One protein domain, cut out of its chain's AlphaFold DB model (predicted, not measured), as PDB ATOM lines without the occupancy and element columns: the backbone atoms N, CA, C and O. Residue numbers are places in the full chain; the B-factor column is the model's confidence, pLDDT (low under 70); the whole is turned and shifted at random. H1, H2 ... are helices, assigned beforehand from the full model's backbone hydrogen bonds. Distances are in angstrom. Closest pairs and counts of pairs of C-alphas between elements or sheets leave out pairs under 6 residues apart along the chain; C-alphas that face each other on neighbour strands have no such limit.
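AT A GLANCE: This is residues 188 to 253 of the 497 residues of an uncharacterized protein of Candidatus Gracilibacteria bacterium (UniProt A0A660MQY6). Five short helices are set round the middle of a small rounded body, and no helix runs through that middle. H4 packs across residues 190 to 194 of H1, the longest helix, and H5 folds back alongside H2, while the four-residue H3 lies on the far side from H1 and touches no helix. The printed part has 66 residues with five named helices, in the order H1, H2, H3, H4, H5, and no named strand; the class is all helix. The whole is compact, with a radius of gyration of the C-alphas of 10.5 A, and the C-alphas span 27 by 24 by 19 A.

IN THESE COORDINATES: H1 takes residues 188 to 200 and is 18.2 A long from first to last C-alpha, beginning with C-alpha 188 at (46.908, -20.795, 37.053). H2 follows at residues 206 to 211, 10.0 A long. H3 is residues 214 to 217, 5.2 A long, with C-alpha 214 at (41.985, -45.435, 44.139). H4 is residues 224 to 231, 10.2 A long. H5 is residues 242 to 251, 14.6 A long, ending with C-alpha 251 at (52.665, -30.283, 37.193).

HOW THE PARTS SIT: H1 touches H4 with residues 190 to 194 alone; the closest C-alphas are those of Val 194 and Val 226, 5.7 A apart. Their lines stand at a steep tilt of 69.9 degrees, only just short of about perpendicular, and they run opposite ways. H2 touches H5, with the C-alphas of Ile 206 and Ile 246 closest at 5.9 A. These two run opposite ways at a shallow tilt of 27 degrees. H3 and H5 are close but not clearly touching, the closest C-alphas being those of Ile 214 and Lys 242, 6.6 A apart. H1 and H5 are near each other, with 8 pairs of C-alphas within 10 A. H1 and H3 are apart, and so are H2 and H4. H4 and H5 are only just apart, their closest C-alphas 8.1 A from each other. In H1, H4 and H5 every O i to N i+4 pair is within hydrogen-bond range; in H2 it is 0 of 2, with 3 of 3 O i to N i+3 pairs within range, and H3 is too short for an O i to N i+4 pair.

THE WHOLE: The two C-alphas farthest apart are those of Asp 188 and Thr 213, at 27.6 A, while the first and last printed C-alphas are 11.5 A apart. The printed part has no cut. The links H1 to H2 and H2 to H3 are tight, those from H3 to H4 and from H4 to H5 are short, and no link is long. The mean pLDDT of the printed part is 80.4; residues 239, 243 to 244, 250 to 251 and 253 are under 70.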
ATOM      1  N   ASP A 188      46.154 -20.917  35.808       83.44
ATOM      2  CA  ASP A 188      46.908 -20.795  37.053       83.44
ATOM      3  C   ASP A 188      45.974 -20.738  38.265       83.44
ATOM      4  O   ASP A 188      46.254 -21.400  39.266       83.44
ATOM      5  N   GLU A 189      44.827 -20.057  38.175       87.69
ATOM      6  CA  GLU A 189      43.803 -20.095  39.234       87.69
ATOM      7  C   GLU A 189      43.315 -21.532  39.480       87.69
ATOM      8  O   GLU A 189      43.266 -22.001  40.621       87.69
ATOM      9  N   LEU A 190      43.012 -22.269  38.407       89.19
ATOM     10  CA  LEU A 190      42.573 -23.660  38.490       89.19
ATOM     11  C   LEU A 190      43.661 -24.558  39.091       89.19
ATOM     12  O   LEU A 190      43.378 -25.409  39.936       89.19
ATOM     13  N   ARG A 191      44.919 -24.348  38.691       87.31
ATOM     14  CA  ARG A 191      46.083 -25.057  39.232       87.31
ATOM     15  C   ARG A 191      46.269 -24.791  40.726       87.31
ATOM     16  O   ARG A 191      46.481 -25.739  41.483       87.31
ATOM     17  N   ILE A 192      46.188 -23.530  41.153       86.94
ATOM     18  CA  ILE A 192      46.294 -23.126  42.562       86.94
ATOM     19  C   ILE A 192      45.157 -23.753  43.368       86.94
ATOM     20  O   ILE A 192      45.416 -24.346  44.414       86.94
ATOM     21  N   TYR A 193      43.925 -23.698  42.858       91.38
ATOM     22  CA  TYR A 193      42.766 -24.296  43.517       91.38
ATOM     23  C   TYR A 193      42.961 -25.795  43.759       91.38
ATOM     24  O   TYR A 193      42.833 -26.264  44.888       91.38
ATOM     25  N   VAL A 194      43.326 -26.551  42.718       89.94
ATOM     26  CA  VAL A 194      43.528 -28.004  42.831       89.94
ATOM     27  C   VAL A 194      44.685 -28.338  43.770       89.94
ATOM     28  O   VAL A 194      44.584 -29.287  44.548       89.94
ATOM     29  N   LYS A 195      45.763 -27.545  43.764       87.19
ATOM     30  CA  LYS A 195      46.864 -27.705  44.721       87.19
ATOM     31  C   LYS A 195      46.386 -27.528  46.165       87.19
ATOM     32  O   LYS A 195      46.696 -28.370  47.006       87.19
ATOM     33  N   THR A 196      45.634 -26.466  46.446       88.50
ATOM     34  CA  THR A 196      45.077 -26.198  47.779       88.50
ATOM     35  C   THR A 196      44.114 -27.302  48.208       88.50
ATOM     36  O   THR A 196      44.270 -27.846  49.298       88.50
ATOM     37  N   PHE A 197      43.207 -27.722  47.321       92.19
ATOM     38  CA  PHE A 197      42.285 -28.832  47.567       92.19
ATOM     39  C   PHE A 197      43.029 -30.113  47.971       92.19
ATOM     40  O   PHE A 197      42.694 -30.749  48.970       92.19
ATOM     41  N   LEU A 198      44.067 -30.500  47.224       88.25
ATOM     42  CA  LEU A 198      44.851 -31.700  47.533       88.25
ATOM     43  C   LEU A 198      45.590 -31.564  48.871       88.25
ATOM     44  O   LEU A 198      45.609 -32.515  49.654       88.25
ATOM     45  N   PHE A 199      46.117 -30.375  49.174       85.25
ATOM     46  CA  PHE A 199      46.770 -30.088  50.449       85.25
ATOM     47  C   PHE A 199      45.808 -30.229  51.641       85.25
ATOM     48  O   PHE A 199      46.165 -30.846  52.647       85.25
ATOM     49  N   GLU A 200      44.577 -29.728  51.515       88.25
ATOM     50  CA  GLU A 200      43.505 -29.874  52.513       88.25
ATOM     51  C   GLU A 200      43.074 -31.332  52.706       88.25
ATOM     52  O   GLU A 200      42.730 -31.743  53.814       88.25
ATOM     53  N   LYS A 201      43.142 -32.147  51.648       88.81
ATOM     54  CA  LYS A 201      42.935 -33.602  51.728       88.81
ATOM     55  C   LYS A 201      44.134 -34.364  52.294       88.81
ATOM     56  O   LYS A 201      44.072 -35.584  52.384       88.81
ATOM     57  N   GLY A 202      45.200 -33.677  52.706       82.88
ATOM     58  CA  GLY A 202      46.393 -34.283  53.297       82.88
ATOM     59  C   GLY A 202      47.437 -34.754  52.282       82.88
ATOM     60  O   GLY A 202      48.426 -35.361  52.683       82.88
ATOM     61  N   ILE A 203      47.260 -34.454  50.990       84.12
ATOM     62  CA  ILE A 203      48.226 -34.752  49.928       84.12
ATOM     63  C   ILE A 203      49.121 -33.528  49.735       84.12
ATOM     64  O   ILE A 203      48.815 -32.618  48.966       84.12
ATOM     65  N   LYS A 204      50.231 -33.490  50.474       80.31
ATOM     66  CA  LYS A 204      51.191 -32.373  50.442       80.31
ATOM     67  C   LYS A 204      52.345 -32.644  49.480       80.31
ATOM     68  O   LYS A 204      52.954 -31.713  48.956       80.31
ATOM     69  N   THR A 205      52.633 -33.919  49.251       73.12
ATOM     70  CA  THR A 205      53.722 -34.428  48.418       73.12
ATOM     71  C   THR A 205      53.219 -35.541  47.503       73.12
ATOM     72  O   THR A 205      52.153 -36.114  47.731       73.12
ATOM     73  N   ILE A 206      54.006 -35.895  46.482       73.19
ATOM     74  CA  ILE A 206      53.685 -37.032  45.604       73.19
ATOM     75  C   ILE A 206      53.595 -38.345  46.405       73.19
ATOM     76  O   ILE A 206      52.736 -39.173  46.127       73.19
ATOM     77  N   GLN A 207      54.411 -38.514  47.449       70.19
ATOM     78  CA  GLN A 207      54.408 -39.713  48.300       70.19
ATOM     79  C   GLN A 207      53.123 -39.867  49.118       70.19
ATOM     80  O   GLN A 207      52.725 -40.985  49.448       70.19
ATOM     81  N   ASP A 208      52.444 -38.764  49.436       77.50
ATOM     82  CA  ASP A 208      51.177 -38.833  50.159       77.50
ATOM     83  C   ASP A 208      50.083 -39.492  49.317       77.50
ATOM     84  O   ASP A 208      49.197 -40.113  49.890       77.50
ATOM     85  N   ILE A 209      50.181 -39.449  47.982       77.44
ATOM     86  CA  ILE A 209      49.240 -40.113  47.065       77.44
ATOM     87  C   ILE A 209      49.197 -41.625  47.311       77.44
ATOM     88  O   ILE A 209      48.129 -42.234  47.227       77.44
ATOM     89  N   GLU A 210      50.332 -42.242  47.655       77.00
ATOM     90  CA  GLU A 210      50.385 -43.690  47.872       77.00
ATOM     91  C   GLU A 210      49.570 -44.144  49.082       77.00
ATOM     92  O   GLU A 210      49.054 -45.262  49.089       77.00
ATOM     93  N   LYS A 211      49.366 -43.247  50.053       83.00
ATOM     94  CA  LYS A 211      48.585 -43.501  51.269       83.00
ATOM     95  C   LYS A 211      47.081 -43.578  51.006       83.00
ATOM     96  O   LYS A 211      46.353 -44.056  51.868       83.00
ATOM     97  N   PHE A 212      46.619 -43.128  49.839       81.81
ATOM     98  CA  PHE A 212      45.214 -43.173  49.453       81.81
ATOM     99  C   PHE A 212      44.948 -44.336  48.501       81.81
ATOM    100  O   PHE A 212      45.715 -44.633  47.580       81.81
ATOM    101  N   THR A 213      43.806 -44.979  48.682       84.81
ATOM    102  CA  THR A 213      43.259 -45.943  47.733       84.81
ATOM    103  C   THR A 213      42.710 -45.233  46.493       84.81
ATOM    104  O   THR A 213      42.290 -44.075  46.537       84.81
ATOM    105  N   ILE A 214      42.623 -45.951  45.367       79.69
ATOM    106  CA  ILE A 214      41.985 -45.435  44.139       79.69
ATOM    107  C   ILE A 214      40.541 -44.989  44.419       79.69
ATOM    108  O   ILE A 214      40.072 -43.998  43.861       79.69
ATOM    109  N   ARG A 215      39.835 -45.682  45.323       83.88
ATOM    110  CA  ARG A 215      38.461 -45.340  45.710       83.88
ATOM    111  C   ARG A 215      38.375 -43.997  46.436       83.88
ATOM    112  O   ARG A 215      37.438 -43.246  46.168       83.88
ATOM    113  N   GLU A 216      39.314 -43.709  47.336       86.88
ATOM    114  CA  GLU A 216      39.387 -42.435  48.064       86.88
ATOM    115  C   GLU A 216      39.734 -41.285  47.125       86.88
ATOM    116  O   GLU A 216      39.033 -40.277  47.114       86.88
ATOM    117  N   ILE A 217      40.725 -41.475  46.252       82.69
ATOM    118  CA  ILE A 217      41.078 -40.476  45.236       82.69
ATOM    119  C   ILE A 217      39.914 -40.254  44.260       82.69
ATOM    120  O   ILE A 217      39.613 -39.126  43.874       82.69
ATOM    121  N   GLY A 218      39.179 -41.312  43.912       83.00
ATOM    122  CA  GLY A 218      37.979 -41.223  43.085       83.00
ATOM    123  C   GLY A 218      36.882 -40.330  43.678       83.00
ATOM    124  O   GLY A 218      36.030 -39.852  42.926       83.00
ATOM    125  N   GLN A 219      36.892 -40.059  44.990       88.50
ATOM    126  CA  GLN A 219      35.982 -39.086  45.607       88.50
ATOM    127  C   GLN A 219      36.342 -37.638  45.259       88.50
ATOM    128  O   GLN A 219      35.457 -36.788  45.298       88.50
ATOM    129  N   PHE A 220      37.591 -37.343  44.884       88.81
ATOM    130  CA  PHE A 220      38.020 -35.984  44.532       88.81
ATOM    131  C   PHE A 220      37.320 -35.472  43.270       88.81
ATOM    132  O   PHE A 220      37.039 -34.287  43.165       88.81
ATOM    133  N   PHE A 221      36.921 -36.372  42.366       86.81
ATOM    134  CA  PHE A 221      36.133 -36.050  41.169       86.81
ATOM    135  C   PHE A 221      34.695 -35.584  41.460       86.81
ATOM    136  O   PHE A 221      33.956 -35.287  40.518       86.81
ATOM    137  N   LYS A 222      34.266 -35.554  42.731       87.12
ATOM    138  CA  LYS A 222      33.028 -34.875  43.146       87.12
ATOM    139  C   LYS A 222      33.182 -33.357  43.158       87.12
ATOM    140  O   LYS A 222      32.181 -32.669  42.998       87.12
ATOM    141  N   ASP A 223      34.399 -32.858  43.355       90.31
ATOM    142  CA  ASP A 223      34.691 -31.436  43.252       90.31
ATOM    143  C   ASP A 223      34.770 -31.033  41.776       90.31
ATOM    144  O   ASP A 223      35.463 -31.666  40.974       90.31
ATOM    145  N   GLU A 224      34.021 -30.001  41.402       87.06
ATOM    146  CA  GLU A 224      33.861 -29.613  40.005       87.06
ATOM    147  C   GLU A 224      35.142 -29.030  39.401       87.06
ATOM    148  O   GLU A 224      35.490 -29.376  38.270       87.06
ATOM    149  N   LYS A 225      35.877 -28.199  40.149       89.62
ATOM    150  CA  LYS A 225      37.137 -27.611  39.678       89.62
ATOM    151  C   LYS A 225      38.216 -28.686  39.559       89.62
ATOM    152  O   LYS A 225      38.950 -28.714  38.570       89.62
ATOM    153  N   VAL A 226      38.267 -29.632  40.497       89.31
ATOM    154  CA  VAL A 226      39.162 -30.796  40.399       89.31
ATOM    155  C   VAL A 226      38.812 -31.652  39.182       89.31
ATOM    156  O   VAL A 226      39.685 -31.977  38.375       89.31
ATOM    157  N   LYS A 227      37.528 -31.979  38.993       87.75
ATOM    158  CA  LYS A 227      37.048 -32.741  37.833       87.75
ATOM    159  C   LYS A 227      37.382 -32.036  36.516       87.75
ATOM    160  O   LYS A 227      37.852 -32.693  35.586       87.75
ATOM    161  N   LEU A 228      37.182 -30.717  36.442       89.38
ATOM    162  CA  LEU A 228      37.540 -29.895  35.288       89.38
ATOM    163  C   LEU A 228      39.038 -30.000  34.990       89.38
ATOM    164  O   LEU A 228      39.404 -30.339  33.865       89.38
ATOM    165  N   PHE A 229      39.893 -29.783  35.991       89.00
ATOM    166  CA  PHE A 229      41.348 -29.836  35.843       89.00
ATOM    167  C   PHE A 229      41.831 -31.162  35.239       89.00
ATOM    168  O   PHE A 229      42.585 -31.156  34.265       89.00
ATOM    169  N   PHE A 230      41.351 -32.299  35.752       81.94
ATOM    170  CA  PHE A 230      41.710 -33.614  35.207       81.94
ATOM    171  C   PHE A 230      41.119 -33.855  33.813       81.94
ATOM    172  O   PHE A 230      41.804 -34.385  32.937       81.94
ATOM    173  N   SER A 231      39.889 -33.405  33.558       80.50
ATOM    174  CA  SER A 231      39.255 -33.571  32.245       80.50
ATOM    175  C   SER A 231      39.993 -32.827  31.124       80.50
ATOM    176  O   SER A 231      40.121 -33.358  30.022       80.50
ATOM    177  N   LEU A 232      40.568 -31.650  31.415       83.00
ATOM    178  CA  LEU A 232      41.416 -30.897  30.480       83.00
ATOM    179  C   LEU A 232      42.692 -31.660  30.097       83.00
ATOM    180  O   LEU A 232      43.289 -31.388  29.058       83.00
ATOM    181  N   LYS A 233      43.105 -32.624  30.925       78.44
ATOM    182  CA  LYS A 233      44.258 -33.503  30.706       78.44
ATOM    183  C   LYS A 233      43.866 -34.851  30.091       78.44
ATOM    184  O   LYS A 233      44.719 -35.722  29.963       78.44
ATOM    185  N   GLY A 234      42.598 -35.025  29.712       75.06
ATOM    186  CA  GLY A 234      42.074 -36.275  29.157       75.06
ATOM    187  C   GLY A 234      41.811 -37.360  30.204       75.06
ATOM    188  O   GLY A 234      41.602 -38.513  29.838       75.06
ATOM    189  N   VAL A 235      41.802 -37.007  31.491       74.94
ATOM    190  CA  VAL A 235      41.652 -37.953  32.598       74.94
ATOM    191  C   VAL A 235      40.220 -37.917  33.131       74.94
ATOM    192  O   VAL A 235      39.698 -36.863  33.499       74.94
ATOM    193  N   THR A 236      39.572 -39.081  33.199       72.31
ATOM    194  CA  THR A 236      38.205 -39.234  33.720       72.31
ATOM    195  C   THR A 236      38.189 -40.134  34.943       72.31
ATOM    196  O   THR A 236      39.059 -40.981  35.095       72.31
ATOM    197  N   ARG A 237      37.154 -40.030  35.786       73.94
ATOM    198  CA  ARG A 237      37.005 -40.888  36.974       73.94
ATOM    199  C   ARG A 237      37.065 -42.389  36.648       73.94
ATOM    200  O   ARG A 237      37.594 -43.154  37.443       73.94
ATOM    201  N   SER A 238      36.495 -42.808  35.520       70.44
ATOM    202  CA  SER A 238      36.453 -44.214  35.092       70.44
ATOM    203  C   SER A 238      37.771 -44.716  34.508       70.44
ATOM    204  O   SER A 238      38.026 -45.913  34.552       70.44
ATOM    205  N   SER A 239      38.596 -43.819  33.964       67.75
ATOM    206  CA  SER A 239      39.920 -44.141  33.419       67.75
ATOM    207  C   SER A 239      41.054 -43.810  34.390       67.75
ATOM    208  O   SER A 239      42.215 -43.925  34.015       67.75
ATOM    209  N   PHE A 240      40.719 -43.368  35.605       70.75
ATOM    210  CA  PHE A 240      41.666 -42.746  36.515       70.75
ATOM    211  C   PHE A 240      42.631 -43.754  37.136       70.75
ATOM    212  O   PHE A 240      42.211 -44.685  37.832       70.75
ATOM    213  N   LEU A 241      43.930 -43.506  36.974       72.62
ATOM    214  CA  LEU A 241      45.001 -44.277  37.607       72.62
ATOM    215  C   LEU A 241      45.797 -43.416  38.596       72.62
ATOM    216  O   LEU A 241      46.013 -42.227  38.371       72.62
ATOM    217  N   LYS A 242      46.330 -44.028  39.669       70.25
ATOM    218  CA  LYS A 242      47.210 -43.328  40.634       70.25
ATOM    219  C   LYS A 242      48.378 -42.606  39.947       70.25
ATOM    220  O   LYS A 242      48.718 -41.489  40.321       70.25
ATOM    221  N   TYR A 243      48.951 -43.223  38.913       68.50
ATOM    222  CA  TYR A 243      50.007 -42.637  38.086       68.50
ATOM    223  C   TYR A 243      49.614 -41.281  37.467       68.50
ATOM    224  O   TYR A 243      50.445 -40.377  37.389       68.50
ATOM    225  N   GLU A 244      48.355 -41.097  37.067       69.50
ATOM    226  CA  GLU A 244      47.888 -39.829  36.501       69.50
ATOM    227  C   GLU A 244      47.859 -38.731  37.568       69.50
ATOM    228  O   GLU A 244      48.243 -37.596  37.285       69.50
ATOM    229  N   LEU A 245      47.514 -39.074  38.817       71.88
ATOM    230  CA  LEU A 245      47.619 -38.144  39.943       71.88
ATOM    231  C   LEU A 245      49.065 -37.756  40.233       71.88
ATOM    232  O   LEU A 245      49.327 -36.600  40.537       71.88
ATOM    233  N   ILE A 246      49.999 -38.703  40.130       71.06
ATOM    234  CA  ILE A 246      51.434 -38.454  40.317       71.06
ATOM    235  C   ILE A 246      51.944 -37.485  39.245       71.06
ATOM    236  O   ILE A 246      52.588 -36.483  39.564       71.06
ATOM    237  N   LYS A 247      51.593 -37.735  37.978       71.75
ATOM    238  CA  LYS A 247      51.942 -36.864  36.848       71.75
ATOM    239  C   LYS A 247      51.370 -35.455  37.032       71.75
ATOM    240  O   LYS A 247      52.102 -34.475  36.925       71.75
ATOM    241  N   CYS A 248      50.089 -35.350  37.379       71.94
ATOM    242  CA  CYS A 248      49.445 -34.069  37.664       71.94
ATOM    243  C   CYS A 248      50.019 -33.386  38.912       71.94
ATOM    244  O   CYS A 248      50.180 -32.169  38.919       71.94
ATOM    245  N   GLY A 249      50.377 -34.154  39.940       71.81
ATOM    246  CA  GLY A 249      51.006 -33.677  41.166       71.81
ATOM    247  C   GLY A 249      52.320 -32.950  40.892       71.81
ATOM    248  O   GLY A 249      52.534 -31.851  41.404       71.81
ATOM    249  N   ALA A 250      53.151 -33.505  40.008       67.00
ATOM    250  CA  ALA A 250      54.369 -32.846  39.546       67.00
ATOM    251  C   ALA A 250      54.075 -31.519  38.814       67.00
ATOM    252  O   ALA A 250      54.741 -30.513  39.065       67.00
ATOM    253  N   GLU A 251      53.053 -31.482  37.954       68.56
ATOM    254  CA  GLU A 251      52.665 -30.283  37.193       68.56
ATOM    255  C   GLU A 251      52.124 -29.154  38.089       68.56
ATOM    256  O   GLU A 251      52.454 -27.980  37.896       68.56
ATOM    257  N   ILE A 252      51.337 -29.475  39.117       71.50
ATOM    258  CA  ILE A 252      50.794 -28.480  40.061       71.50
ATOM    259  C   ILE A 252      51.781 -28.107  41.179       71.50
ATOM    260  O   ILE A 252      51.468 -27.303  42.055       71.50
ATOM    261  N   GLY A 253      53.002 -28.644  41.136       62.88
ATOM    262  CA  GLY A 253      54.049 -28.328  42.099       62.88
ATOM    263  C   GLY A 253      53.773 -28.894  43.491       62.88
ATOM    264  O   GLY A 253      54.086 -28.221  44.478       62.88
TER     265      GLY A 253